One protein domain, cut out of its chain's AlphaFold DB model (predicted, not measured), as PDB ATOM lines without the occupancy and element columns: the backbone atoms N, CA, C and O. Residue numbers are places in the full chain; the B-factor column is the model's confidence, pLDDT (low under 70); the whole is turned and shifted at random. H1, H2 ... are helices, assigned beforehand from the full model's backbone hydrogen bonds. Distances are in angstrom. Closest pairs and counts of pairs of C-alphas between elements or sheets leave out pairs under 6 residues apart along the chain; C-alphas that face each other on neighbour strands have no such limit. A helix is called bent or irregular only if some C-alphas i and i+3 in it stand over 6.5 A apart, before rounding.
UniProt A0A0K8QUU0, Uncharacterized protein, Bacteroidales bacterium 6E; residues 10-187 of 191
ATOM      1  N   ILE A  10     205.554 172.125 181.692       59.25
ATOM      2  CA  ILE A  10     206.445 172.126 180.519       59.25
ATOM      3  C   ILE A  10     205.642 172.363 179.230       59.25
ATOM      4  O   ILE A  10     206.062 173.139 178.368       59.25
ATOM      5  N   ARG A  11     204.442 171.776 179.113       57.31
ATOM      6  CA  ARG A  11     203.563 171.990 177.956       57.31
ATOM      7  C   ARG A  11     202.993 173.410 177.919       57.31
ATOM      8  O   ARG A  11     202.910 173.990 176.837       57.31
ATOM      9  N   GLN A  12     202.695 174.014 179.068       57.38
ATOM     10  CA  GLN A  12     202.280 175.415 179.158       57.38
ATOM     11  C   GLN A  12     203.415 176.366 178.749       57.38
ATOM     12  O   GLN A  12     203.205 177.216 177.888       57.38
ATOM     13  N   SER A  13     204.637 176.156 179.250       57.62
ATOM     14  CA  SER A  13     205.831 176.906 178.827       57.62
ATOM     15  C   SER A  13     206.074 176.806 177.312       57.62
ATOM     16  O   SER A  13     206.214 177.822 176.635       57.62
ATOM     17  N   SER A  14     205.998 175.602 176.733       59.56
ATOM     18  CA  SER A  14     206.233 175.393 175.294       59.56
ATOM     19  C   SER A  14     205.213 176.073 174.368       59.56
ATOM     20  O   SER A  14     205.576 176.462 173.264       59.56
ATOM     21  N   ASN A  15     203.962 176.261 174.811       59.31
ATOM     22  CA  ASN A  15     202.935 176.994 174.058       59.31
ATOM     23  C   ASN A  15     203.008 178.511 174.300       59.31
ATOM     24  O   ASN A  15     202.623 179.298 173.435       59.31
ATOM     25  N   LEU A  16     203.550 178.933 175.446       59.66
ATOM     26  CA  LEU A  16     203.774 180.339 175.779       59.66
ATOM     27  C   LEU A  16     205.000 180.921 175.059       59.66
ATOM     28  O   LEU A  16     204.960 182.079 174.665       59.66
ATOM     29  N   VAL A  17     206.058 180.141 174.817       62.41
ATOM     30  CA  VAL A  17     207.278 180.592 174.113       62.41
ATOM     31  C   VAL A  17     207.020 181.119 172.685       62.41
ATOM     32  O   VAL A  17     207.531 182.195 172.367       62.41
ATOM     33  N   PRO A  18     206.247 180.455 171.801       62.84
ATOM     34  CA  PRO A  18     205.949 180.980 170.468       62.84
ATOM     35  C   PRO A  18     205.003 182.188 170.504       62.84
ATOM     36  O   PRO A  18     205.179 183.101 169.703       62.84
ATOM     37  N   LEU A  19     204.058 182.249 171.450       60.41
ATOM     38  CA  LEU A  19     203.203 183.425 171.668       60.41
ATOM     39  C   LEU A  19     204.010 184.623 172.185       60.41
ATOM     40  O   LEU A  19     203.889 185.713 171.636       60.41
ATOM     41  N   TYR A  20     204.898 184.409 173.158       57.88
ATOM     42  CA  TYR A  20     205.804 185.425 173.696       57.88
ATOM     43  C   TYR A  20     206.792 185.911 172.632       57.88
ATOM     44  O   TYR A  20     206.955 187.109 172.439       57.88
ATOM     45  N   ARG A  21     207.372 185.002 171.839       59.72
ATOM     46  CA  ARG A  21     208.260 185.356 170.720       59.72
ATOM     47  C   ARG A  21     207.529 186.133 169.621       59.72
ATOM     48  O   ARG A  21     208.079 187.094 169.090       59.72
ATOM     49  N   LYS A  22     206.283 185.767 169.299       62.59
ATOM     50  CA  LYS A  22     205.446 186.510 168.341       62.59
ATOM     51  C   LYS A  22     205.087 187.897 168.900       62.59
ATOM     52  O   LYS A  22     205.223 188.879 168.178       62.59
ATOM     53  N   GLN A  23     204.754 188.006 170.187       61.69
ATOM     54  CA  GLN A  23     204.496 189.276 170.880       61.69
ATOM     55  C   GLN A  23     205.728 190.202 170.879       61.69
ATOM     56  O   GLN A  23     205.624 191.362 170.481       61.69
ATOM     57  N   GLU A  24     206.907 189.687 171.235       63.25
ATOM     58  CA  GLU A  24     208.190 190.412 171.236       63.25
ATOM     59  C   GLU A  24     208.543 190.955 169.839       63.25
ATOM     60  O   GLU A  24     208.967 192.107 169.678       63.25
ATOM     61  N   THR A  25     208.301 190.159 168.789       72.88
ATOM     62  CA  THR A  25     208.525 190.605 167.404       72.88
ATOM     63  C   THR A  25     207.557 191.714 166.986       72.88
ATOM     64  O   THR A  25     207.941 192.598 166.228       72.88
ATOM     65  N   MET A  26     206.324 191.727 167.499       74.94
ATOM     66  CA  MET A  26     205.343 192.774 167.187       74.94
ATOM     67  C   MET A  26     205.652 194.081 167.923       74.94
ATOM     68  O   MET A  26     205.585 195.152 167.319       74.94
ATOM     69  N   VAL A  27     206.048 194.002 169.196       80.25
ATOM     70  CA  VAL A  27     206.404 195.177 170.008       80.25
ATOM     71  C   VAL A  27     207.663 195.861 169.470       80.25
ATOM     72  O   VAL A  27     207.688 197.082 169.330       80.25
ATOM     73  N   SER A  28     208.692 195.093 169.108       78.81
ATOM     74  CA  SER A  28     209.928 195.646 168.533       78.81
ATOM     75  C   SER A  28     209.695 196.325 167.179       78.81
ATOM     76  O   SER A  28     210.162 197.448 166.974       78.81
ATOM     77  N   LYS A  29     208.908 195.705 166.288       79.88
ATOM     78  CA  LYS A  29     208.468 196.312 165.019       79.88
ATOM     79  C   LYS A  29     207.698 197.616 165.249       79.88
ATOM     80  O   LYS A  29     207.993 198.628 164.616       79.88
ATOM     81  N   PHE A  30     206.751 197.614 166.187       84.31
ATOM     82  CA  PHE A  30     205.967 198.796 166.550       84.31
ATOM     83  C   PHE A  30     206.854 199.933 167.074       84.31
ATOM     84  O   PHE A  30     206.728 201.076 166.631       84.31
ATOM     85  N   LEU A  31     207.800 199.624 167.965       85.81
ATOM     86  CA  LEU A  31     208.720 200.608 168.533       85.81
ATOM     87  C   LEU A  31     209.625 201.234 167.461       85.81
ATOM     88  O   LEU A  31     209.826 202.449 167.461       85.81
ATOM     89  N   GLN A  32     210.128 200.433 166.517       84.25
ATOM     90  CA  GLN A  32     210.930 200.927 165.392       84.25
ATOM     91  C   GLN A  32     210.134 201.905 164.522       84.25
ATOM     92  O   GLN A  32     210.626 202.994 164.219       84.25
ATOM     93  N   VAL A  33     208.890 201.559 164.171       83.75
ATOM     94  CA  VAL A  33     207.994 202.435 163.397       83.75
ATOM     95  C   VAL A  33     207.690 203.720 164.170       83.75
ATOM     96  O   VAL A  33     207.732 204.798 163.583       83.75
ATOM     97  N   LEU A  34     207.453 203.640 165.482       86.56
ATOM     98  CA  LEU A  34     207.160 204.795 166.337       86.56
ATOM     99  C   LEU A  34     208.348 205.770 166.434       86.56
ATOM    100  O   LEU A  34     208.180 206.992 166.325       86.56
ATOM    101  N   ILE A  35     209.565 205.245 166.592       84.69
ATOM    102  CA  ILE A  35     210.793 206.053 166.600       84.69
ATOM    103  C   ILE A  35     211.023 206.666 165.215       84.69
ATOM    104  O   ILE A  35     211.328 207.858 165.101       84.69
ATOM    105  N   LEU A  36     210.826 205.887 164.149       85.94
ATOM    106  CA  LEU A  36     210.971 206.370 162.781       85.94
ATOM    107  C   LEU A  36     209.941 207.462 162.464       85.94
ATOM    108  O   LEU A  36     210.315 208.479 161.887       85.94
ATOM    109  N   ALA A  37     208.692 207.314 162.912       84.19
ATOM    110  CA  ALA A  37     207.628 208.309 162.772       84.19
ATOM    111  C   ALA A  37     207.998 209.633 163.428       84.19
ATOM    112  O   ALA A  37     207.789 210.689 162.832       84.19
ATOM    113  N   SER A  38     208.617 209.564 164.607       82.81
ATOM    114  CA  SER A  38     209.067 210.734 165.361       82.81
ATOM    115  C   SER A  38     210.134 211.545 164.613       82.81
ATOM    116  O   SER A  38     210.189 212.766 164.748       82.81
ATOM    117  N   VAL A  39     210.990 210.894 163.816       80.00
ATOM    118  CA  VAL A  39     212.108 211.548 163.107       80.00
ATOM    119  C   VAL A  39     211.761 211.867 161.648       80.00
ATOM    120  O   VAL A  39     212.079 212.947 161.142       80.00
ATOM    121  N   LYS A  40     211.120 210.924 160.958       84.38
ATOM    122  CA  LYS A  40     210.877 210.880 159.511       84.38
ATOM    123  C   LYS A  40     209.486 210.296 159.235       84.38
ATOM    124  O   LYS A  40     209.349 209.174 158.759       84.38
ATOM    125  N   TYR A  41     208.462 211.110 159.482       81.31
ATOM    126  CA  TYR A  41     207.051 210.736 159.348       81.31
ATOM    127  C   TYR A  41     206.700 210.113 157.983       81.31
ATOM    128  O   TYR A  41     206.056 209.077 157.931       81.31
ATOM    129  N   PHE A  42     207.199 210.664 156.872       80.88
ATOM    130  CA  PHE A  42     206.899 210.161 155.520       80.88
ATOM    131  C   PHE A  42     207.469 208.761 155.229       80.88
ATOM    132  O   PHE A  42     206.824 207.946 154.576       80.88
ATOM    133  N   LEU A  43     208.663 208.447 155.745       78.31
ATOM    134  CA  LEU A  43     209.317 207.155 155.496       78.31
ATOM    135  C   LEU A  43     208.663 206.000 156.259       78.31
ATOM    136  O   LEU A  43     209.001 204.844 156.025       78.31
ATOM    137  N   THR A  44     207.713 206.295 157.145       80.94
ATOM    138  CA  THR A  44     206.991 205.260 157.882       80.94
ATOM    139  C   THR A  44     206.037 204.461 157.008       80.94
ATOM    140  O   THR A  44     205.837 203.288 157.295       80.94
ATOM    141  N   ILE A  45     205.511 205.038 155.920       77.75
ATOM    142  CA  ILE A  45     204.598 204.346 154.999       77.75
ATOM    143  C   ILE A  45     205.292 203.162 154.312       77.75
ATOM    144  O   ILE A  45     204.843 202.032 154.508       77.75
ATOM    145  N   PRO A  46     206.398 203.351 153.553       78.62
ATOM    146  CA  PRO A  46     207.081 202.219 152.933       78.62
ATOM    147  C   PRO A  46     207.646 201.258 153.984       78.62
ATOM    148  O   PRO A  46     207.683 200.055 153.765       78.62
ATOM    149  N   TYR A  47     208.051 201.769 155.149       81.12
ATOM    150  CA  TYR A  47     208.624 200.946 156.208       81.12
ATOM    151  C   TYR A  47     207.592 200.028 156.882       81.12
ATOM    152  O   TYR A  47     207.873 198.852 157.107       81.12
ATOM    153  N   ALA A  48     206.381 200.527 157.156       79.25
ATOM    154  CA  ALA A  48     205.288 199.730 157.711       79.25
ATOM    155  C   ALA A  48     204.831 198.629 156.741       79.25
ATOM    156  O   ALA A  48     204.537 197.517 157.184       79.25
ATOM    157  N   LEU A  49     204.851 198.924 155.435       76.75
ATOM    158  CA  LEU A  49     204.573 197.957 154.370       76.75
ATOM    159  C   LEU A  49     205.627 196.840 154.327       76.75
ATOM    160  O   LEU A  49     205.272 195.669 154.353       76.75
ATOM    161  N   VAL A  50     206.922 197.180 154.346       78.81
ATOM    162  CA  VAL A  50     208.018 196.184 154.316       78.81
ATOM    163  C   VAL A  50     208.000 195.257 155.539       78.81
ATOM    164  O   VAL A  50     208.385 194.094 155.451       78.81
ATOM    165  N   ILE A  51     207.555 195.756 156.691       76.12
ATOM    166  CA  ILE A  51     207.524 194.997 157.949       76.12
ATOM    167  C   ILE A  51     206.284 194.091 158.078       76.12
ATOM    168  O   ILE A  51     206.274 193.199 158.945       76.12
ATOM    169  N   GLY A  52     205.267 194.305 157.234       74.12
ATOM    170  CA  GLY A  52     203.991 193.588 157.276       74.12
ATOM    171  C   GLY A  52     203.239 193.814 158.590       74.12
ATOM    172  O   GLY A  52     202.690 192.875 159.165       74.12
ATOM    173  N   LEU A  53     203.302 195.029 159.149       74.62
ATOM    174  CA  LEU A  53     202.632 195.342 160.413       74.62
ATOM    175  C   LEU A  53     201.123 195.494 160.188       74.62
ATOM    176  O   LEU A  53     200.716 196.194 159.272       74.62
ATOM    177  N   GLN A  54     200.292 194.901 161.049       81.19
ATOM    178  CA  GLN A  54     198.838 195.063 160.953       81.19
ATOM    179  C   GLN A  54     198.444 196.538 160.828       81.19
ATOM    180  O   GLN A  54     198.948 197.386 161.567       81.19
ATOM    181  N   TYR A  55     197.514 196.816 159.916       77.75
ATOM    182  CA  TYR A  55     197.088 198.165 159.550       77.75
ATOM    183  C   TYR A  55     196.746 199.046 160.762       77.75
ATOM    184  O   TYR A  55     197.294 200.138 160.905       77.75
ATOM    185  N   GLU A  56     195.923 198.541 161.685       81.31
ATOM    186  CA  GLU A  56     195.513 199.272 162.893       81.31
ATOM    187  C   GLU A  56     196.718 199.666 163.764       81.31
ATOM    188  O   GLU A  56     196.834 200.794 164.254       81.31
ATOM    189  N   MET A  57     197.679 198.751 163.902       81.81
ATOM    190  CA  MET A  57     198.889 198.959 164.699       81.81
ATOM    191  C   MET A  57     199.862 199.917 164.002       81.81
ATOM    192  O   MET A  57     200.538 200.702 164.666       81.81
ATOM    193  N   ALA A  58     199.920 199.898 162.670       84.44
ATOM    194  CA  ALA A  58     200.741 200.819 161.893       84.44
ATOM    195  C   ALA A  58     200.204 202.254 161.968       84.44
ATOM    196  O   ALA A  58     200.961 203.177 162.268       84.44
ATOM    197  N   VAL A  59     198.899 202.451 161.757       84.00
ATOM    198  CA  VAL A  59     198.277 203.785 161.799       84.00
ATOM    199  C   VAL A  59     198.408 204.400 163.191       84.00
ATOM    200  O   VAL A  59     198.823 205.557 163.320       84.00
ATOM    201  N   THR A  60     198.128 203.626 164.241       86.62
ATOM    202  CA  THR A  60     198.272 204.098 165.625       86.62
ATOM    203  C   THR A  60     199.724 204.426 165.970       86.62
ATOM    204  O   THR A  60     199.968 205.494 166.535       86.62
ATOM    205  N   ALA A  61     200.700 203.600 165.569       87.00
ATOM    206  CA  ALA A  61     202.127 203.885 165.760       87.00
ATOM    207  C   ALA A  61     202.560 205.186 165.074       87.00
ATOM    208  O   ALA A  61     203.290 205.988 165.662       87.00
ATOM    209  N   ILE A  62     202.107 205.400 163.837       86.25
ATOM    210  CA  ILE A  62     202.466 206.567 163.031       86.25
ATOM    211  C   ILE A  62     201.889 207.837 163.657       86.25
ATOM    212  O   ILE A  62     202.630 208.791 163.893       86.25
ATOM    213  N   VAL A  63     200.592 207.857 163.974       88.06
ATOM    214  CA  VAL A  63     199.939 209.031 164.577       88.06
ATOM    215  C   VAL A  63     200.503 209.315 165.970       88.06
ATOM    216  O   VAL A  63     200.894 210.452 166.246       88.06
ATOM    217  N   ALA A  64     200.612 208.293 166.825       90.06
ATOM    218  CA  ALA A  64     201.152 208.446 168.173       90.06
ATOM    219  C   ALA A  64     202.613 208.911 168.141       90.06
ATOM    220  O   ALA A  64     202.955 209.883 168.813       90.06
ATOM    221  N   GLY A  65     203.460 208.288 167.316       88.44
ATOM    222  CA  GLY A  65     204.859 208.681 167.144       88.44
ATOM    223  C   GLY A  65     205.016 210.081 166.549       88.44
ATOM    224  O   GLY A  65     205.874 210.843 166.987       88.44
ATOM    225  N   GLY A  66     204.152 210.473 165.611       87.00
ATOM    226  CA  GLY A  66     204.148 211.819 165.039       87.00
ATOM    227  C   GLY A  66     203.830 212.900 166.074       87.00
ATOM    228  O   GLY A  66     204.569 213.881 166.198       87.00
ATOM    229  N   ILE A  67     202.764 212.709 166.859       87.94
ATOM    230  CA  ILE A  67     202.362 213.653 167.913       87.94
ATOM    231  C   ILE A  67     203.415 213.685 169.028       87.94
ATOM    232  O   ILE A  67     203.890 214.761 169.399       87.94
ATOM    233  N   LEU A  68     203.811 212.514 169.536       89.75
ATOM    234  CA  LEU A  68     204.777 212.385 170.626       89.75
ATOM    235  C   LEU A  68     206.143 212.953 170.227       89.75
ATOM    236  O   LEU A  68     206.723 213.744 170.971       89.75
ATOM    237  N   GLY A  69     206.627 212.624 169.029       87.31
ATOM    238  CA  GLY A  69     207.871 213.147 168.473       87.31
ATOM    239  C   GLY A  69     207.833 214.663 168.300       87.31
ATOM    240  O   GLY A  69     208.772 215.351 168.708       87.31
ATOM    241  N   PHE A  70     206.736 215.215 167.770       86.06
ATOM    242  CA  PHE A  70     206.578 216.665 167.648       86.06
ATOM    243  C   PHE A  70     206.663 217.357 169.009       86.06
ATOM    244  O   PHE A  70     207.417 218.321 169.151       86.06
ATOM    245  N   PHE A  71     205.948 216.850 170.017       85.81
ATOM    246  CA  PHE A  71     206.019 217.378 171.379       85.81
ATOM    247  C   PHE A  71     207.436 217.274 171.945       85.81
ATOM    248  O   PHE A  71     207.989 218.277 172.403       85.81
ATOM    249  N   PHE A  72     208.049 216.095 171.857       86.38
ATOM    250  CA  PHE A  72     209.403 215.846 172.334       86.38
ATOM    251  C   PHE A  72     210.392 216.859 171.747       86.38
ATOM    252  O   PHE A  72     211.029 217.603 172.498       86.38
ATOM    253  N   PHE A  73     210.446 216.991 170.418       84.31
ATOM    254  CA  PHE A  73     211.327 217.954 169.759       84.31
ATOM    255  C   PHE A  73     210.951 219.402 170.098       84.31
ATOM    256  O   PHE A  73     211.820 220.186 170.481       84.31
ATOM    257  N   TYR A  74     209.675 219.780 170.033       83.19
ATOM    258  CA  TYR A  74     209.236 221.149 170.320       83.19
ATOM    259  C   TYR A  74     209.655 221.626 171.722       83.19
ATOM    260  O   TYR A  74     210.128 222.763 171.886       83.19
ATOM    261  N   TYR A  75     209.541 220.751 172.726       82.94
ATOM    262  CA  TYR A  75     209.974 221.038 174.091       82.94
ATOM    263  C   TYR A  75     211.493 220.984 174.244       82.94
ATOM    264  O   TYR A  75     212.037 221.927 174.818       82.94
ATOM    265  N   LEU A  76     212.190 219.993 173.674       80.62
ATOM    266  CA  LEU A  76     213.662 219.902 173.686       80.62
ATOM    267  C   LEU A  76     214.343 221.116 173.063       80.62
ATOM    268  O   LEU A  76     215.379 221.585 173.534       80.62
ATOM    269  N   LEU A  77     213.724 221.710 172.049       75.62
ATOM    270  CA  LEU A  77     214.231 222.932 171.445       75.62
ATOM    271  C   LEU A  77     214.265 224.117 172.432       75.62
ATOM    272  O   LEU A  77     214.985 225.090 172.181       75.62
ATOM    273  N   LYS A  78     213.517 224.078 173.555       76.56
ATOM    274  CA  LYS A  78     213.559 225.124 174.600       76.56
ATOM    275  C   LYS A  78     214.923 225.187 175.285       76.56
ATOM    276  O   LYS A  78     215.597 226.203 175.088       76.56
ATOM    277  N   PRO A  79     215.350 224.152 176.024       78.25
ATOM    278  CA  PRO A  79     216.650 224.143 176.666       78.25
ATOM    279  C   PRO A  79     217.781 224.153 175.642       78.25
ATOM    280  O   PRO A  79     218.750 224.859 175.867       78.25
ATOM    281  N   VAL A  80     217.653 223.496 174.481       79.69
ATOM    282  CA  VAL A  80     218.727 223.501 173.468       79.69
ATOM    283  C   VAL A  80     219.001 224.914 172.949       79.69
ATOM    284  O   VAL A  80     220.149 225.344 172.892       79.69
ATOM    285  N   SER A  81     217.963 225.688 172.613       69.31
ATOM    286  CA  SER A  81     218.164 227.066 172.139       69.31
ATOM    287  C   SER A  81     218.595 228.037 173.245       69.31
ATOM    288  O   SER A  81     219.283 229.015 172.950       69.31
ATOM    289  N   ALA A  82     218.219 227.780 174.501       76.00
ATOM    290  CA  ALA A  82     218.661 228.555 175.660       76.00
ATOM    291  C   ALA A  82     220.112 228.224 176.058       76.00
ATOM    292  O   ALA A  82     220.930 229.128 176.198       76.00
ATOM    293  N   GLY A  83     220.464 226.943 176.132       76.56
ATOM    294  CA  GLY A  83     221.815 226.450 176.386       76.56
ATOM    295  C   GLY A  83     222.777 226.855 175.279       76.56
ATOM    296  O   GLY A  83     223.857 227.360 175.567       76.56
ATOM    297  N   LEU A  84     222.354 226.794 174.010       73.88
ATOM    298  CA  LEU A  84     223.150 227.326 172.908       73.88
ATOM    299  C   LEU A  84     223.403 228.825 173.083       73.88
ATOM    300  O   LEU A  84     224.481 229.272 172.734       73.88
ATOM    301  N   LYS A  85     222.474 229.624 173.627       71.62
ATOM    302  CA  LYS A  85     222.764 231.039 173.932       71.62
ATOM    303  C   LYS A  85     223.886 231.194 174.961       71.62
ATOM    304  O   LYS A  85     224.706 232.094 174.813       71.62
ATOM    305  N   HIS A  86     223.916 230.313 175.954       76.94
ATOM    306  CA  HIS A  86     224.861 230.354 177.066       76.94
ATOM    307  C   HIS A  86     226.243 229.763 176.722       76.94
ATOM    308  O   HIS A  86     227.261 230.268 177.179       76.94
ATOM    309  N   LEU A  87     226.298 228.760 175.841       74.88
ATOM    310  CA  LEU A  87     227.535 228.108 175.379       74.88
ATOM    311  C   LEU A  87     228.333 228.946 174.366       74.88
ATOM    312  O   LEU A  87     229.545 228.794 174.250       74.88
ATOM    313  N   ARG A  88     227.674 229.850 173.633       71.50
ATOM    314  CA  ARG A  88     228.302 230.735 172.630       71.50
ATOM    315  C   ARG A  88     229.478 231.577 173.150       71.50
ATOM    316  O   ARG A  88     230.519 231.559 172.496       71.50
ATOM    317  N   PRO A  89     229.357 232.320 174.269       73.12
ATOM    318  CA  PRO A  89     230.464 233.123 174.786       73.12
ATOM    319  C   PRO A  89     231.632 232.260 175.277       73.12
ATOM    320  O   PRO A  89     232.784 232.637 175.082       73.12
ATOM    321  N   LEU A  90     231.348 231.085 175.845       74.69
ATOM    322  CA  LEU A  90     232.362 230.116 176.273       74.69
ATOM    323  C   LEU A  90     233.132 229.537 175.086       74.69
ATOM    324  O   LEU A  90     234.360 229.536 175.103       74.69
ATOM    325  N   ALA A  91     232.433 229.135 174.024       73.44
ATOM    326  CA  ALA A  91     233.066 228.636 172.807       73.44
ATOM    327  C   ALA A  91     234.018 229.675 172.185       73.44
ATOM    328  O   ALA A  91     235.132 229.334 171.806       73.44
ATOM    329  N   CYS A  92     233.627 230.954 172.156       71.62
ATOM    330  CA  CYS A  92     234.497 232.043 171.694       71.62
ATOM    331  C   CYS A  92     235.690 232.330 172.633       71.62
ATOM    332  O   CYS A  92     236.680 232.905 172.180       71.62
ATOM    333  N   ARG A  93     235.611 231.958 173.922       72.31
ATOM    334  CA  ARG A  93     236.675 232.165 174.924       72.31
ATOM    335  C   ARG A  93     237.697 231.020 174.956       72.31
ATOM    336  O   ARG A  93     238.856 231.275 175.247       72.31
ATOM    337  N   ILE A  94     237.274 229.794 174.637       79.81
ATOM    338  CA  ILE A  94     238.118 228.579 174.602       79.81
ATOM    339  C   ILE A  94     238.869 228.434 173.258       79.81
ATOM    340  O   ILE A  94     239.789 227.634 173.126       79.81
ATOM    341  N   MET A  95     238.497 229.214 172.242       73.75
ATOM    342  CA  MET A  95     239.009 229.070 170.879       73.75
ATOM    343  C   MET A  95     240.488 229.507 170.743       73.75
ATOM    344  O   MET A  95     240.810 230.644 171.096       73.75
ATOM    345  N   PRO A  96     241.384 228.662 170.191       76.44
ATOM    346  CA  PRO A  96     242.794 229.006 169.984       76.44
ATOM    347  C   PRO A  96     242.972 230.106 168.923       76.44
ATOM    348  O   PRO A  96     242.171 230.230 167.991       76.44
ATOM    349  N   GLN A  97     244.043 230.901 169.048       70.12
ATOM    350  CA  GLN A  97     244.238 232.132 168.263       70.12
ATOM    351  C   GLN A  97     244.246 231.912 166.742       70.12
ATOM    352  O   GLN A  97     243.668 232.706 166.010       70.12
ATOM    353  N   ILE A  98     244.763 230.774 166.274       70.12
ATOM    354  CA  ILE A  98     244.832 230.409 164.846       70.12
ATOM    355  C   ILE A  98     243.450 230.364 164.172       70.12
ATOM    356  O   ILE A  98     243.299 230.728 163.007       70.12
ATOM    357  N   ILE A  99     242.416 229.927 164.895       70.56
ATOM    358  CA  ILE A  99     241.054 229.815 164.348       70.56
ATOM    359  C   ILE A  99     240.267 231.112 164.600       70.56
ATOM    360  O   ILE A  99     239.292 231.400 163.903       70.56
ATOM    361  N   ARG A 100     240.707 231.924 165.570       69.56
ATOM    362  CA  ARG A 100     240.056 233.176 165.966       69.56
ATOM    363  C   ARG A 100     240.031 234.191 164.832       69.56
ATOM    364  O   ARG A 100     238.975 234.769 164.591       69.56
ATOM    365  N   ASP A 101     241.126 234.339 164.097       67.06
ATOM    366  CA  ASP A 101     241.203 235.309 162.999       67.06
ATOM    367  C   ASP A 101     240.369 234.866 161.794       67.06
ATOM    368  O   ASP A 101     239.663 235.677 161.188       67.06
ATOM    369  N   ARG A 102     240.326 233.552 161.529       71.06
ATOM    370  CA  ARG A 102     239.519 232.954 160.452       71.06
ATOM    371  C   ARG A 102     238.012 232.958 160.742       71.06
ATOM    372  O   ARG A 102     237.223 233.079 159.810       71.06
ATOM    373  N   TYR A 103     237.599 232.863 162.008       64.88
ATOM    374  CA  TYR A 103     236.183 232.866 162.422       64.88
ATOM    375  C   TYR A 103     235.743 234.136 163.172       64.88
ATOM    376  O   TYR A 103     234.625 234.190 163.696       64.88
ATOM    377  N   SER A 104     236.563 235.190 163.176       63.56
ATOM    378  CA  SER A 104     236.302 236.486 163.826       63.56
ATOM    379  C   SER A 104     234.969 237.119 163.390       63.56
ATOM    380  O   SER A 104     234.214 237.644 164.213       63.56
ATOM    381  N   GLY A 105     234.602 236.983 162.109       60.03
ATOM    382  CA  GLY A 105     233.310 237.432 161.571       60.03
ATOM    383  C   GLY A 105     232.107 236.656 162.123       60.03
ATOM    384  O   GLY A 105     231.032 237.221 162.337       60.03
ATOM    385  N   PHE A 106     232.293 235.367 162.423       65.69
ATOM    386  CA  PHE A 106     231.276 234.570 163.096       65.69
ATOM    387  C   PHE A 106     231.218 234.988 164.567       65.69
ATOM    388  O   PHE A 106     230.175 235.465 165.001       65.69
ATOM    389  N   CYS A 107     232.335 234.928 165.305       62.44
ATOM    390  CA  CYS A 107     232.423 235.237 166.743       62.44
ATOM    391  C   CYS A 107     231.918 236.655 167.102       62.44
ATOM    392  O   CYS A 107     231.155 236.806 168.057       62.44
ATOM    393  N   SER A 108     232.196 237.677 166.279       61.81
ATOM    394  CA  SER A 108     231.658 239.043 166.459       61.81
ATOM    395  C   SER A 108     230.123 239.116 166.398       61.81
ATOM    396  O   SER A 108     229.514 239.920 167.107       61.81
ATOM    397  N   THR A 109     229.482 238.228 165.630       57.38
ATOM    398  CA  THR A 109     228.015 238.100 165.543       57.38
ATOM    399  C   THR A 109     227.407 237.413 166.779       57.38
ATOM    400  O   THR A 109     226.225 237.603 167.074       57.38
ATOM    401  N   TRP A 110     228.190 236.614 167.514       59.72
ATOM    402  CA  TRP A 110     227.743 235.897 168.718       59.72
ATOM    403  C   TRP A 110     227.914 236.714 170.005       59.72
ATOM    404  O   TRP A 110     227.138 236.511 170.937       59.72
ATOM    405  N   VAL A 111     228.880 237.641 170.037       61.62
ATOM    406  CA  VAL A 111     229.151 238.550 171.170       61.62
ATOM    407  C   VAL A 111     228.306 239.821 171.084       61.62
ATOM    408  O   VAL A 111     227.719 240.243 172.076       61.62
ATOM    409  N   THR A 112     228.176 240.398 169.887       54.75
ATOM    410  CA  THR A 112     227.275 241.529 169.644       54.75
ATOM    411  C   THR A 112     226.158 241.062 168.718       54.75
ATOM    412  O   THR A 112     226.415 240.792 167.541       54.75
ATOM    413  N   PRO A 113     224.908 240.911 169.196       55.44
ATOM    414  CA  PRO A 113     223.805 240.613 168.299       55.44
ATOM    415  C   PRO A 113     223.610 241.826 167.384       55.44
ATOM    416  O   PRO A 113     222.926 242.784 167.745       55.44
ATOM    417  N   LYS A 114     224.225 241.801 166.193       51.91
ATOM    418  CA  LYS A 114     223.959 242.794 165.148       51.91
ATOM    419  C   LYS A 114     222.446 242.862 164.963       51.91
ATOM    420  O   LYS A 114     221.805 241.821 164.773       51.91
ATOM    421  N   LYS A 115     221.873 244.072 165.042       50.16
ATOM    422  CA  LYS A 115     220.451 244.307 164.752       50.16
ATOM    423  C   LYS A 115     220.137 243.578 163.450       50.16
ATOM    424  O   LYS A 115     220.788 243.828 162.435       50.16
ATOM    425  N   LYS A 116     219.214 242.610 163.501       53.56
ATOM    426  CA  LYS A 116     218.850 241.809 162.330       53.56
ATOM    427  C   LYS A 116     218.480 242.786 161.220       53.56
ATOM    428  O   LYS A 116     217.490 243.498 161.355       53.56
ATOM    429  N   ALA A 117     219.274 242.839 160.153       49.22
ATOM    430  CA  ALA A 117     218.914 243.636 158.997       49.22
ATOM    431  C   ALA A 117     217.567 243.105 158.493       49.22
ATOM    432  O   ALA A 117     217.475 241.953 158.060       49.22
ATOM    433  N   LEU A 118     216.528 243.941 158.564       55.09
ATOM    434  CA  LEU A 118     215.156 243.636 158.130       55.09
ATOM    435  C   LEU A 118     215.088 243.205 156.649       55.09
ATOM    436  O   LEU A 118     214.074 242.699 156.181       55.09
ATOM    437  N   PHE A 119     216.195 243.366 155.917       52.38
ATOM    438  CA  PHE A 119     216.290 243.230 154.475       52.38
ATOM    439  C   PHE A 119     217.414 242.302 153.981       52.38
ATOM    440  O   PHE A 119     218.025 242.542 152.942       52.38
ATOM    441  N   SER A 120     217.668 241.184 154.665       68.38
ATOM    442  CA  SER A 120     218.472 240.103 154.065       68.38
ATOM    443  C   SER A 120     217.697 239.405 152.934       68.38
ATOM    444  O   SER A 120     216.501 239.141 153.078       68.38
ATOM    445  N   ARG A 121     218.367 239.042 151.824       55.69
ATOM    446  CA  ARG A 121     217.759 238.297 150.694       55.69
ATOM    447  C   ARG A 121     217.009 237.046 151.168       55.69
ATOM    448  O   ARG A 121     215.896 236.801 150.720       55.69
ATOM    449  N   ARG A 122     217.565 236.325 152.149       54.69
ATOM    450  CA  ARG A 122     216.930 235.141 152.755       54.69
ATOM    451  C   ARG A 122     215.643 235.505 153.504       54.69
ATOM    452  O   ARG A 122     214.629 234.843 153.325       54.69
ATOM    453  N   SER A 123     215.651 236.601 154.268       59.53
ATOM    454  CA  SER A 123     214.465 237.103 154.976       59.53
ATOM    455  C   SER A 123     213.371 237.571 154.011       59.53
ATOM    456  O   SER A 123     212.207 237.255 154.236       59.53
ATOM    457  N   ARG A 124     213.727 238.231 152.898       68.06
ATOM    458  CA  ARG A 124     212.767 238.615 151.848       68.06
ATOM    459  C   ARG A 124     212.120 237.399 151.185       68.06
ATOM    460  O   ARG A 124     210.910 237.414 150.988       68.06
ATOM    461  N   THR A 125     212.884 236.350 150.872       63.84
ATOM    462  CA  THR A 125     212.333 235.113 150.289       63.84
ATOM    463  C   THR A 125     211.361 234.434 151.250       63.84
ATOM    464  O   THR A 125     210.248 234.103 150.856       63.84
ATOM    465  N   ILE A 126     211.727 234.319 152.528       61.69
ATOM    466  CA  ILE A 126     210.855 233.776 153.578       61.69
ATOM    467  C   ILE A 126     209.568 234.607 153.716       61.69
ATOM    468  O   ILE A 126     208.478 234.048 153.765       61.69
ATOM    469  N   VAL A 127     209.668 235.941 153.747       62.62
ATOM    470  CA  VAL A 127     208.499 236.834 153.841       62.62
ATOM    471  C   VAL A 127     207.633 236.757 152.581       62.62
ATOM    472  O   VAL A 127     206.411 236.837 152.677       62.62
ATOM    473  N   ARG A 128     208.231 236.554 151.403       66.62
ATOM    474  CA  ARG A 128     207.506 236.378 150.137       66.62
ATOM    475  C   ARG A 128     206.756 235.043 150.100       66.62
ATOM    476  O   ARG A 128     205.597 235.031 149.703       66.62
ATOM    477  N   ILE A 129     207.370 233.963 150.590       62.78
ATOM    478  CA  ILE A 129     206.706 232.662 150.784       62.78
ATOM    479  C   ILE A 129     205.565 232.808 151.801       62.78
ATOM    480  O   ILE A 129     204.444 232.401 151.513       62.78
ATOM    481  N   LYS A 130     205.804 233.493 152.930       58.69
ATOM    482  CA  LYS A 130     204.777 233.806 153.938       58.69
ATOM    483  C   LYS A 130     203.598 234.588 153.346       58.69
ATOM    484  O   LYS A 130     202.457 234.255 153.635       58.69
ATOM    485  N   ARG A 131     203.853 235.620 152.530       58.38
ATOM    486  CA  ARG A 131     202.796 236.429 151.892       58.38
ATOM    487  C   ARG A 131     201.994 235.645 150.857       58.38
ATOM    488  O   ARG A 131     200.813 235.917 150.712       58.38
ATOM    489  N   LYS A 132     202.628 234.715 150.135       59.22
ATOM    490  CA  LYS A 132     201.998 233.991 149.021       59.22
ATOM    491  C   LYS A 132     201.267 232.714 149.461       59.22
ATOM    492  O   LYS A 132     200.266 232.371 148.852       59.22
ATOM    493  N   TYR A 133     201.743 232.040 150.512       56.16
ATOM    494  CA  TYR A 133     201.207 230.753 150.990       56.16
ATOM    495  C   TYR A 133     200.608 230.798 152.411       56.16
ATOM    496  O   TYR A 133     200.006 229.823 152.861       56.16
ATOM    497  N   GLY A 134     200.752 231.914 153.134       64.50
ATOM    498  CA  GLY A 134     200.203 232.085 154.482       64.50
ATOM    499  C   GLY A 134     200.771 231.108 155.522       64.50
ATOM    500  O   GLY A 134     201.788 230.449 155.314       64.50
ATOM    501  N   MET A 135     200.106 231.025 156.679       58.59
ATOM    502  CA  MET A 135     200.402 230.033 157.726       58.59
ATOM    503  C   MET A 135     200.077 228.601 157.267       58.59
ATOM    504  O   MET A 135     200.801 227.663 157.591       58.59
ATOM    505  N   TRP A 136     199.035 228.458 156.449       60.16
ATOM    506  CA  TRP A 136     198.518 227.184 155.954       60.16
ATOM    507  C   TRP A 136     199.503 226.429 155.064       60.16
ATOM    508  O   TRP A 136     199.693 225.230 155.256       60.16
ATOM    509  N   GLY A 137     200.196 227.109 154.145       61.72
ATOM    510  CA  GLY A 137     201.146 226.436 153.257       61.72
ATOM    511  C   GLY A 137     202.355 225.852 153.985       61.72
ATOM    512  O   GLY A 137     202.846 224.797 153.594       61.72
ATOM    513  N   ILE A 138     202.802 226.479 155.079       62.53
ATOM    514  CA  ILE A 138     203.871 225.915 155.915       62.53
ATOM    515  C   ILE A 138     203.344 224.672 156.623       62.53
ATOM    516  O   ILE A 138     203.959 223.624 156.488       62.53
ATOM    517  N   VAL A 139     202.189 224.775 157.287       62.25
ATOM    518  CA  VAL A 139     201.564 223.691 158.061       62.25
ATOM    519  C   VAL A 139     201.295 222.449 157.203       62.25
ATOM    520  O   VAL A 139     201.610 221.340 157.634       62.25
ATOM    521  N   ILE A 140     200.774 222.622 155.985       63.25
ATOM    522  CA  ILE A 140     200.460 221.518 155.061       63.25
ATOM    523  C   ILE A 140     201.740 220.869 154.516       63.25
ATOM    524  O   ILE A 140     201.811 219.647 154.408       63.25
ATOM    525  N   THR A 141     202.769 221.670 154.217       60.50
ATOM    526  CA  THR A 141     204.012 221.177 153.596       60.50
ATOM    527  C   THR A 141     204.973 220.559 154.620       60.50
ATOM    528  O   THR A 141     205.758 219.673 154.281       60.50
ATOM    529  N   THR A 142     204.937 220.995 155.886       61.09
ATOM    530  CA  THR A 142     205.931 220.592 156.894       61.09
ATOM    531  C   THR A 142     205.991 219.099 157.219       61.09
ATOM    532  O   THR A 142     207.098 218.577 157.148       61.09
ATOM    533  N   PRO A 143     204.908 218.364 157.537       56.06
ATOM    534  CA  PRO A 143     205.057 216.965 157.958       56.06
ATOM    535  C   PRO A 143     205.603 216.045 156.852       56.06
ATOM    536  O   PRO A 143     206.179 215.003 157.166       56.06
ATOM    537  N   VAL A 144     205.480 216.440 155.578       55.56
ATOM    538  CA  VAL A 144     205.916 215.637 154.422       55.56
ATOM    539  C   VAL A 144     207.299 216.026 153.910       55.56
ATOM    540  O   VAL A 144     208.074 215.143 153.553       55.56
ATOM    541  N   LEU A 145     207.650 217.317 153.900       51.47
ATOM    542  CA  LEU A 145     208.896 217.797 153.278       51.47
ATOM    543  C   LEU A 145     209.973 218.246 154.276       51.47
ATOM    544  O   LEU A 145     211.159 218.186 153.957       51.47
ATOM    545  N   LEU A 146     209.599 218.671 155.487       54.47
ATOM    546  CA  LEU A 146     210.524 219.118 156.532       54.47
ATOM    547  C   LEU A 146     210.259 218.301 157.799       54.47
ATOM    548  O   LEU A 146     209.462 218.703 158.640       54.47
ATOM    549  N   SER A 147     210.935 217.156 157.908       68.69
ATOM    550  CA  SER A 147     211.045 216.302 159.103       68.69
ATOM    551  C   SER A 147     210.615 216.971 160.421       68.69
ATOM    552  O   SER A 147     211.051 218.077 160.735       68.69
ATOM    553  N   ILE A 148     209.801 216.276 161.227       74.12
ATOM    554  CA  ILE A 148     209.244 216.735 162.520       74.12
ATOM    555  C   ILE A 148     210.190 217.633 163.351       74.12
ATOM    556  O   ILE A 148     209.749 218.712 163.761       74.12
ATOM    557  N   PRO A 149     211.479 217.292 163.576       74.00
ATOM    558  CA  PRO A 149     212.411 218.170 164.295       74.00
ATOM    559  C   PRO A 149     212.616 219.543 163.635       74.00
ATOM    560  O   PRO A 149     212.674 220.568 164.322       74.00
ATOM    561  N   VAL A 150     212.699 219.593 162.306       70.75
ATOM    562  CA  VAL A 150     212.826 220.838 161.538       70.75
ATOM    563  C   VAL A 150     211.509 221.611 161.561       70.75
ATOM    564  O   VAL A 150     211.532 222.824 161.766       70.75
ATOM    565  N   GLY A 151     210.364 220.931 161.436       73.19
ATOM    566  CA  GLY A 151     209.037 221.542 161.581       73.19
ATOM    567  C   GLY A 151     208.840 222.205 162.951       73.19
ATOM    568  O   GLY A 151     208.450 223.372 163.026       73.19
ATOM    569  N   ALA A 152     209.215 221.516 164.033       74.56
ATOM    570  CA  ALA A 152     209.195 222.055 165.394       74.56
ATOM    571  C   ALA A 152     210.139 223.264 165.556       74.56
ATOM    572  O   ALA A 152     209.786 224.255 166.209       74.56
ATOM    573  N   PHE A 153     211.318 223.224 164.923       74.56
ATOM    574  CA  PHE A 153     212.254 224.353 164.893       74.56
ATOM    575  C   PHE A 153     211.681 225.571 164.175       74.56
ATOM    576  O   PHE A 153     211.760 226.692 164.693       74.56
ATOM    577  N   LEU A 154     211.078 225.349 163.010       71.81
ATOM    578  CA  LEU A 154     210.452 226.383 162.200       71.81
ATOM    579  C   LEU A 154     209.280 227.019 162.954       71.81
ATOM    580  O   LEU A 154     209.271 228.237 163.140       71.81
ATOM    581  N   ALA A 155     208.348 226.206 163.460       70.94
ATOM    582  CA  ALA A 155     207.180 226.670 164.206       70.94
ATOM    583  C   ALA A 155     207.594 227.611 165.343       70.94
ATOM    584  O   ALA A 155     207.111 228.738 165.457       70.94
ATOM    585  N   ARG A 156     208.595 227.196 166.122       71.06
ATOM    586  CA  ARG A 156     209.117 227.992 167.229       71.06
ATOM    587  C   ARG A 156     209.835 229.266 166.782       71.06
ATOM    588  O   ARG A 156     209.737 230.283 167.466       71.06
ATOM    589  N   HIS A 157     210.637 229.220 165.717       69.12
ATOM    590  CA  HIS A 157     211.412 230.388 165.288       69.12
ATOM    591  C   HIS A 157     210.527 231.462 164.653       69.12
ATOM    592  O   HIS A 157     210.752 232.649 164.896       69.12
ATOM    593  N   TYR A 158     209.546 231.045 163.850       64.62
ATOM    594  CA  TYR A 158     208.725 231.944 163.043       64.62
ATOM    595  C   TYR A 158     207.462 232.434 163.748       64.62
ATOM    596  O   TYR A 158     207.048 233.559 163.480       64.62
ATOM    597  N   TYR A 159     206.897 231.655 164.672       66.62
ATOM    598  CA  TYR A 159     205.631 231.977 165.341       66.62
ATOM    599  C   TYR A 159     205.802 232.083 166.857       66.62
ATOM    600  O   TYR A 159     205.020 231.550 167.644       66.62
ATOM    601  N   LYS A 160     206.858 232.785 167.290       59.44
ATOM    602  CA  LYS A 160     207.037 233.148 168.701       59.44
ATOM    603  C   LYS A 160     205.856 234.006 169.170       59.44
ATOM    604  O   LYS A 160     205.871 235.211 168.956       59.44
ATOM    605  N   GLY A 161     204.879 233.390 169.827       61.34
ATOM    606  CA  GLY A 161     203.765 234.089 170.479       61.34
ATOM    607  C   GLY A 161     202.385 233.527 170.153       61.34
ATOM    608  O   GLY A 161     201.458 233.735 170.926       61.34
ATOM    609  N   GLU A 162     202.241 232.754 169.078       66.75
ATOM    610  CA  GLU A 162     200.945 232.184 168.709       66.75
ATOM    611  C   GLU A 162     200.805 230.768 169.266       66.75
ATOM    612  O   GLU A 162     201.416 229.821 168.775       66.75
ATOM    613  N   ARG A 163     199.984 230.605 170.308       67.19
ATOM    614  CA  ARG A 163     199.729 229.293 170.934       67.19
ATOM    615  C   ARG A 163     199.024 228.318 169.976       67.19
ATOM    616  O   ARG A 163     199.200 227.108 170.098       67.19
ATOM    617  N   ASN A 164     198.312 228.852 168.982       75.31
ATOM    618  CA  ASN A 164     197.521 228.091 168.013       75.31
ATOM    619  C   ASN A 164     198.372 227.324 166.991       75.31
ATOM    620  O   ASN A 164     197.883 226.357 166.415       75.31
ATOM    621  N   ILE A 165     199.653 227.673 166.791       77.00
ATOM    622  CA  ILE A 165     200.492 226.948 165.821       77.00
ATOM    623  C   ILE A 165     200.701 225.481 166.192       77.00
ATOM    624  O   ILE A 165     200.779 224.624 165.316       77.00
ATOM    625  N   VAL A 166     200.762 225.185 167.491       77.31
ATOM    626  CA  VAL A 166     200.883 223.812 167.987       77.31
ATOM    627  C   VAL A 166     199.662 222.997 167.558       77.31
ATOM    628  O   VAL A 166     199.823 221.892 167.051       77.31
ATOM    629  N   LEU A 167     198.461 223.574 167.665       79.81
ATOM    630  CA  LEU A 167     197.217 222.927 167.244       79.81
ATOM    631  C   LEU A 167     197.170 222.728 165.728       79.81
ATOM    632  O   LEU A 167     196.833 221.641 165.274       79.81
ATOM    633  N   TYR A 168     197.577 223.726 164.937       79.81
ATOM    634  CA  TYR A 168     197.653 223.573 163.481       79.81
ATOM    635  C   TYR A 168     198.635 222.470 163.057       79.81
ATOM    636  O   TYR A 168     198.339 221.704 162.142       79.81
ATOM    637  N   MET A 169     199.775 222.338 163.745       79.25
ATOM    638  CA  MET A 169     200.729 221.249 163.501       79.25
ATOM    639  C   MET A 169     200.140 219.880 163.852       79.25
ATOM    640  O   MET A 169     200.299 218.940 163.077       79.25
ATOM    641  N   MET A 170     199.408 219.772 164.964       80.38
ATOM    642  CA  MET A 170     198.700 218.539 165.324       80.38
ATOM    643  C   MET A 170     197.633 218.174 164.289       80.38
ATOM    644  O   MET A 170     197.591 217.030 163.848       80.38
ATOM    645  N   MET A 171     196.827 219.144 163.846       82.75
ATOM    646  CA  MET A 171     195.817 218.926 162.804       82.75
ATOM    647  C   MET A 171     196.442 218.468 161.488       82.75
ATOM    648  O   MET A 171     195.897 217.594 160.822       82.75
ATOM    649  N   SER A 172     197.612 219.001 161.134       82.81
ATOM    650  CA  SER A 172     198.353 218.553 159.955       82.81
ATOM    651  C   SER A 172     198.827 217.103 160.095       82.81
ATOM    652  O   SER A 172     198.594 216.299 159.198       82.81
ATOM    653  N   ILE A 173     199.417 216.733 161.239       83.00
ATOM    654  CA  ILE A 173     199.839 215.347 161.512       83.00
ATOM    655  C   ILE A 173     198.643 214.389 161.439       83.00
ATOM    656  O   ILE A 173     198.750 213.326 160.835       83.00
ATOM    657  N   LEU A 174     197.494 214.771 162.000       85.12
ATOM    658  CA  LEU A 174     196.268 213.972 161.926       85.12
ATOM    659  C   LEU A 174     195.743 213.860 160.489       85.12
ATOM    660  O   LEU A 174     195.423 212.759 160.049       85.12
ATOM    661  N   GLY A 175     195.706 214.964 159.740       85.06
ATOM    662  CA  GLY A 175     195.266 214.975 158.344       85.06
ATOM    663  C   GLY A 175     196.123 214.078 157.449       85.06
ATOM    664  O   GLY A 175     195.593 213.295 156.662       85.06
ATOM    665  N   TRP A 176     197.446 214.116 157.619       80.06
ATOM    666  CA  TRP A 176     198.355 213.212 156.913       80.06
ATOM    667  C   TRP A 176     198.253 211.765 157.406       80.06
ATOM    668  O   TRP A 176     198.319 210.851 156.590       80.06
ATOM    669  N   GLY A 177     198.013 211.539 158.700       82.56
ATOM    670  CA  GLY A 177     197.719 210.210 159.238       82.56
ATOM    671  C   GLY A 177     196.471 209.583 158.607       82.56
ATOM    672  O   GLY A 177     196.491 208.405 158.255       82.56
ATOM    673  N   ILE A 178     195.419 210.378 158.382       83.88
ATOM    674  CA  ILE A 178     194.207 209.952 157.662       83.88
ATOM    675  C   ILE A 178     194.528 209.642 156.197       83.88
ATOM    676  O   ILE A 178     194.076 208.627 155.675       83.88
ATOM    677  N   LEU A 179     195.337 210.473 155.536       83.06
ATOM    678  CA  LEU A 179     195.759 210.207 154.160       83.06
ATOM    679  C   LEU A 179     196.569 208.906 154.055       83.06
ATOM    680  O   LEU A 179     196.378 208.139 153.118       83.06
ATOM    681  N   PHE A 180     197.451 208.633 155.017       78.69
ATOM    682  CA  PHE A 180     198.236 207.398 155.053       78.69
ATOM    683  C   PHE A 180     197.368 206.179 155.346       78.69
ATOM    684  O   PHE A 180     197.524 205.153 154.698       78.69
ATOM    685  N   SER A 181     196.419 206.318 156.267       80.75
ATOM    686  CA  SER A 181     195.359 205.344 156.525       80.75
ATOM    687  C   SER A 181     194.595 205.011 155.229       80.75
ATOM    688  O   SER A 181     194.530 203.852 154.818       80.75
ATOM    689  N   ALA A 182     194.162 206.024 154.473       82.12
ATOM    690  CA  ALA A 182     193.532 205.827 153.167       82.12
ATOM    691  C   ALA A 182     194.468 205.167 152.135       82.12
ATOM    692  O   ALA A 182     194.043 204.266 151.411       82.12
ATOM    693  N   ALA A 183     195.741 205.569 152.083       78.50
ATOM    694  CA  ALA A 183     196.730 205.006 151.166       78.50
ATOM    695  C   ALA A 183     196.998 203.521 151.449       78.50
ATOM    696  O   ALA A 183     196.977 202.711 150.530       78.50
ATOM    697  N   LEU A 184     197.187 203.138 152.713       75.50
ATOM    698  CA  LEU A 184     197.377 201.738 153.103       75.50
ATOM    699  C   LEU A 184     196.135 200.893 152.783       75.50
ATOM    700  O   LEU A 184     196.270 199.747 152.363       75.50
ATOM    701  N   ARG A 185     194.930 201.466 152.906       75.62
ATOM    702  CA  ARG A 185     193.681 200.789 152.527       75.62
ATOM    703  C   ARG A 185     193.538 200.578 151.016       75.62
ATOM    704  O   ARG A 185     192.913 199.608 150.605       75.62
ATOM    705  N   LEU A 186     194.106 201.472 150.203       76.56
ATOM    706  CA  LEU A 186     194.128 201.379 148.737       76.56
ATOM    707  C   LEU A 186     195.111 200.321 148.207       76.56
ATOM    708  O   LEU A 186     194.933 199.860 147.083       76.56
ATOM    709  N   PHE A 187     196.093 199.895 149.010       70.44
ATOM    710  CA  PHE A 187     197.029 198.816 148.671       70.44
ATOM    711  C   PHE A 187     196.807 197.559 149.537       70.44
ATOM    712  O   PHE A 187     197.722 197.135 150.246       70.44
TER     713      PHE A 187
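This is residues 10 to 187 of the 191 residues of an uncharacterized protein of Bacteroidales bacterium 6E (UniProt A0A0K8QUU0). A long helix, H3, is the spine of a loose, open assembly of helices: H1, H2, H6 and H7 gather about its first part, and H4 folds back at its far end. Residues 10 to 25 of H1 stick out as a long arm, and residues 112 to 125 stand free where the chain returns from H4 to the bent helix H5, leaving an open space beside the second part of H3. The printed part has 178 residues, with seven named helices, H1 to H7 in order, and no named strand: all helix. It is loose, with a radius of gyration of the C-alphas of 22.5 A, and elongated, spanning 74 by 44 by 27 A.

H1, residues 10 to 39, and H2, residues 41 to 51, form a helical hairpin; they touch at C-alphas 37 and 44, 5.8 A apart, at a shallow tilt of 28 degrees. H3, residues 55 to 94, is the hub, touching five helices. Residues 30 to 39 of H1 touch it at a steep tilt of 53 degrees, the C-alphas of Ser 38 and Gly 69 being closest at 4.1 A. H4, residues 97 to 111, touches H3 at Cys 92 and Cys 107, C-alphas 6.2 A apart. H5, residues 121 to 145, was assigned as one helix by its hydrogen bonds but is bent: C-alphas 132 and 135 are 9.7 A apart. Its arm H5a, residues 121 to 132, touches no helix but is near H5b, residues 135 to 145. H6, residues 148 to 158, touches H3 at a steep tilt of 55 degrees, with C-alphas 74 and 152 closest at 5.0 A. H7, residues 164 to 186, touches H3 with C-alphas 63 and 177 closest at 5.9 A, and H5b with C-alphas 139 and 169 closest at 6.0 A. Every O i to N i+4 pair is within hydrogen-bond range in H5a, H6 and H7; the counts are 24 of 26 in H1, 5 of 7 in H2, 32 of 36 in H3, 6 of 11 in H4 and 5 of 7 in H5b.

H1 begins at C-alpha 10 (206.445, 172.126, 180.519) and is 43.5 A long. H3 is 53.2 A long, with a kink of 38 degrees near residue 86, and ends at C-alpha 94 (238.118, 228.579, 174.602). H7 is 33.1 A long and ends at C-alpha 186 (194.128, 201.379, 148.737).

The C-alphas farthest apart, of Ile 10 and Phe 119, are 76.4 A apart. The printed part has no cut, and no link is long. Mean pLDDT of the printed part is 72.0; 70 residues are under 70, among them 10 to 24 and 103 to 147.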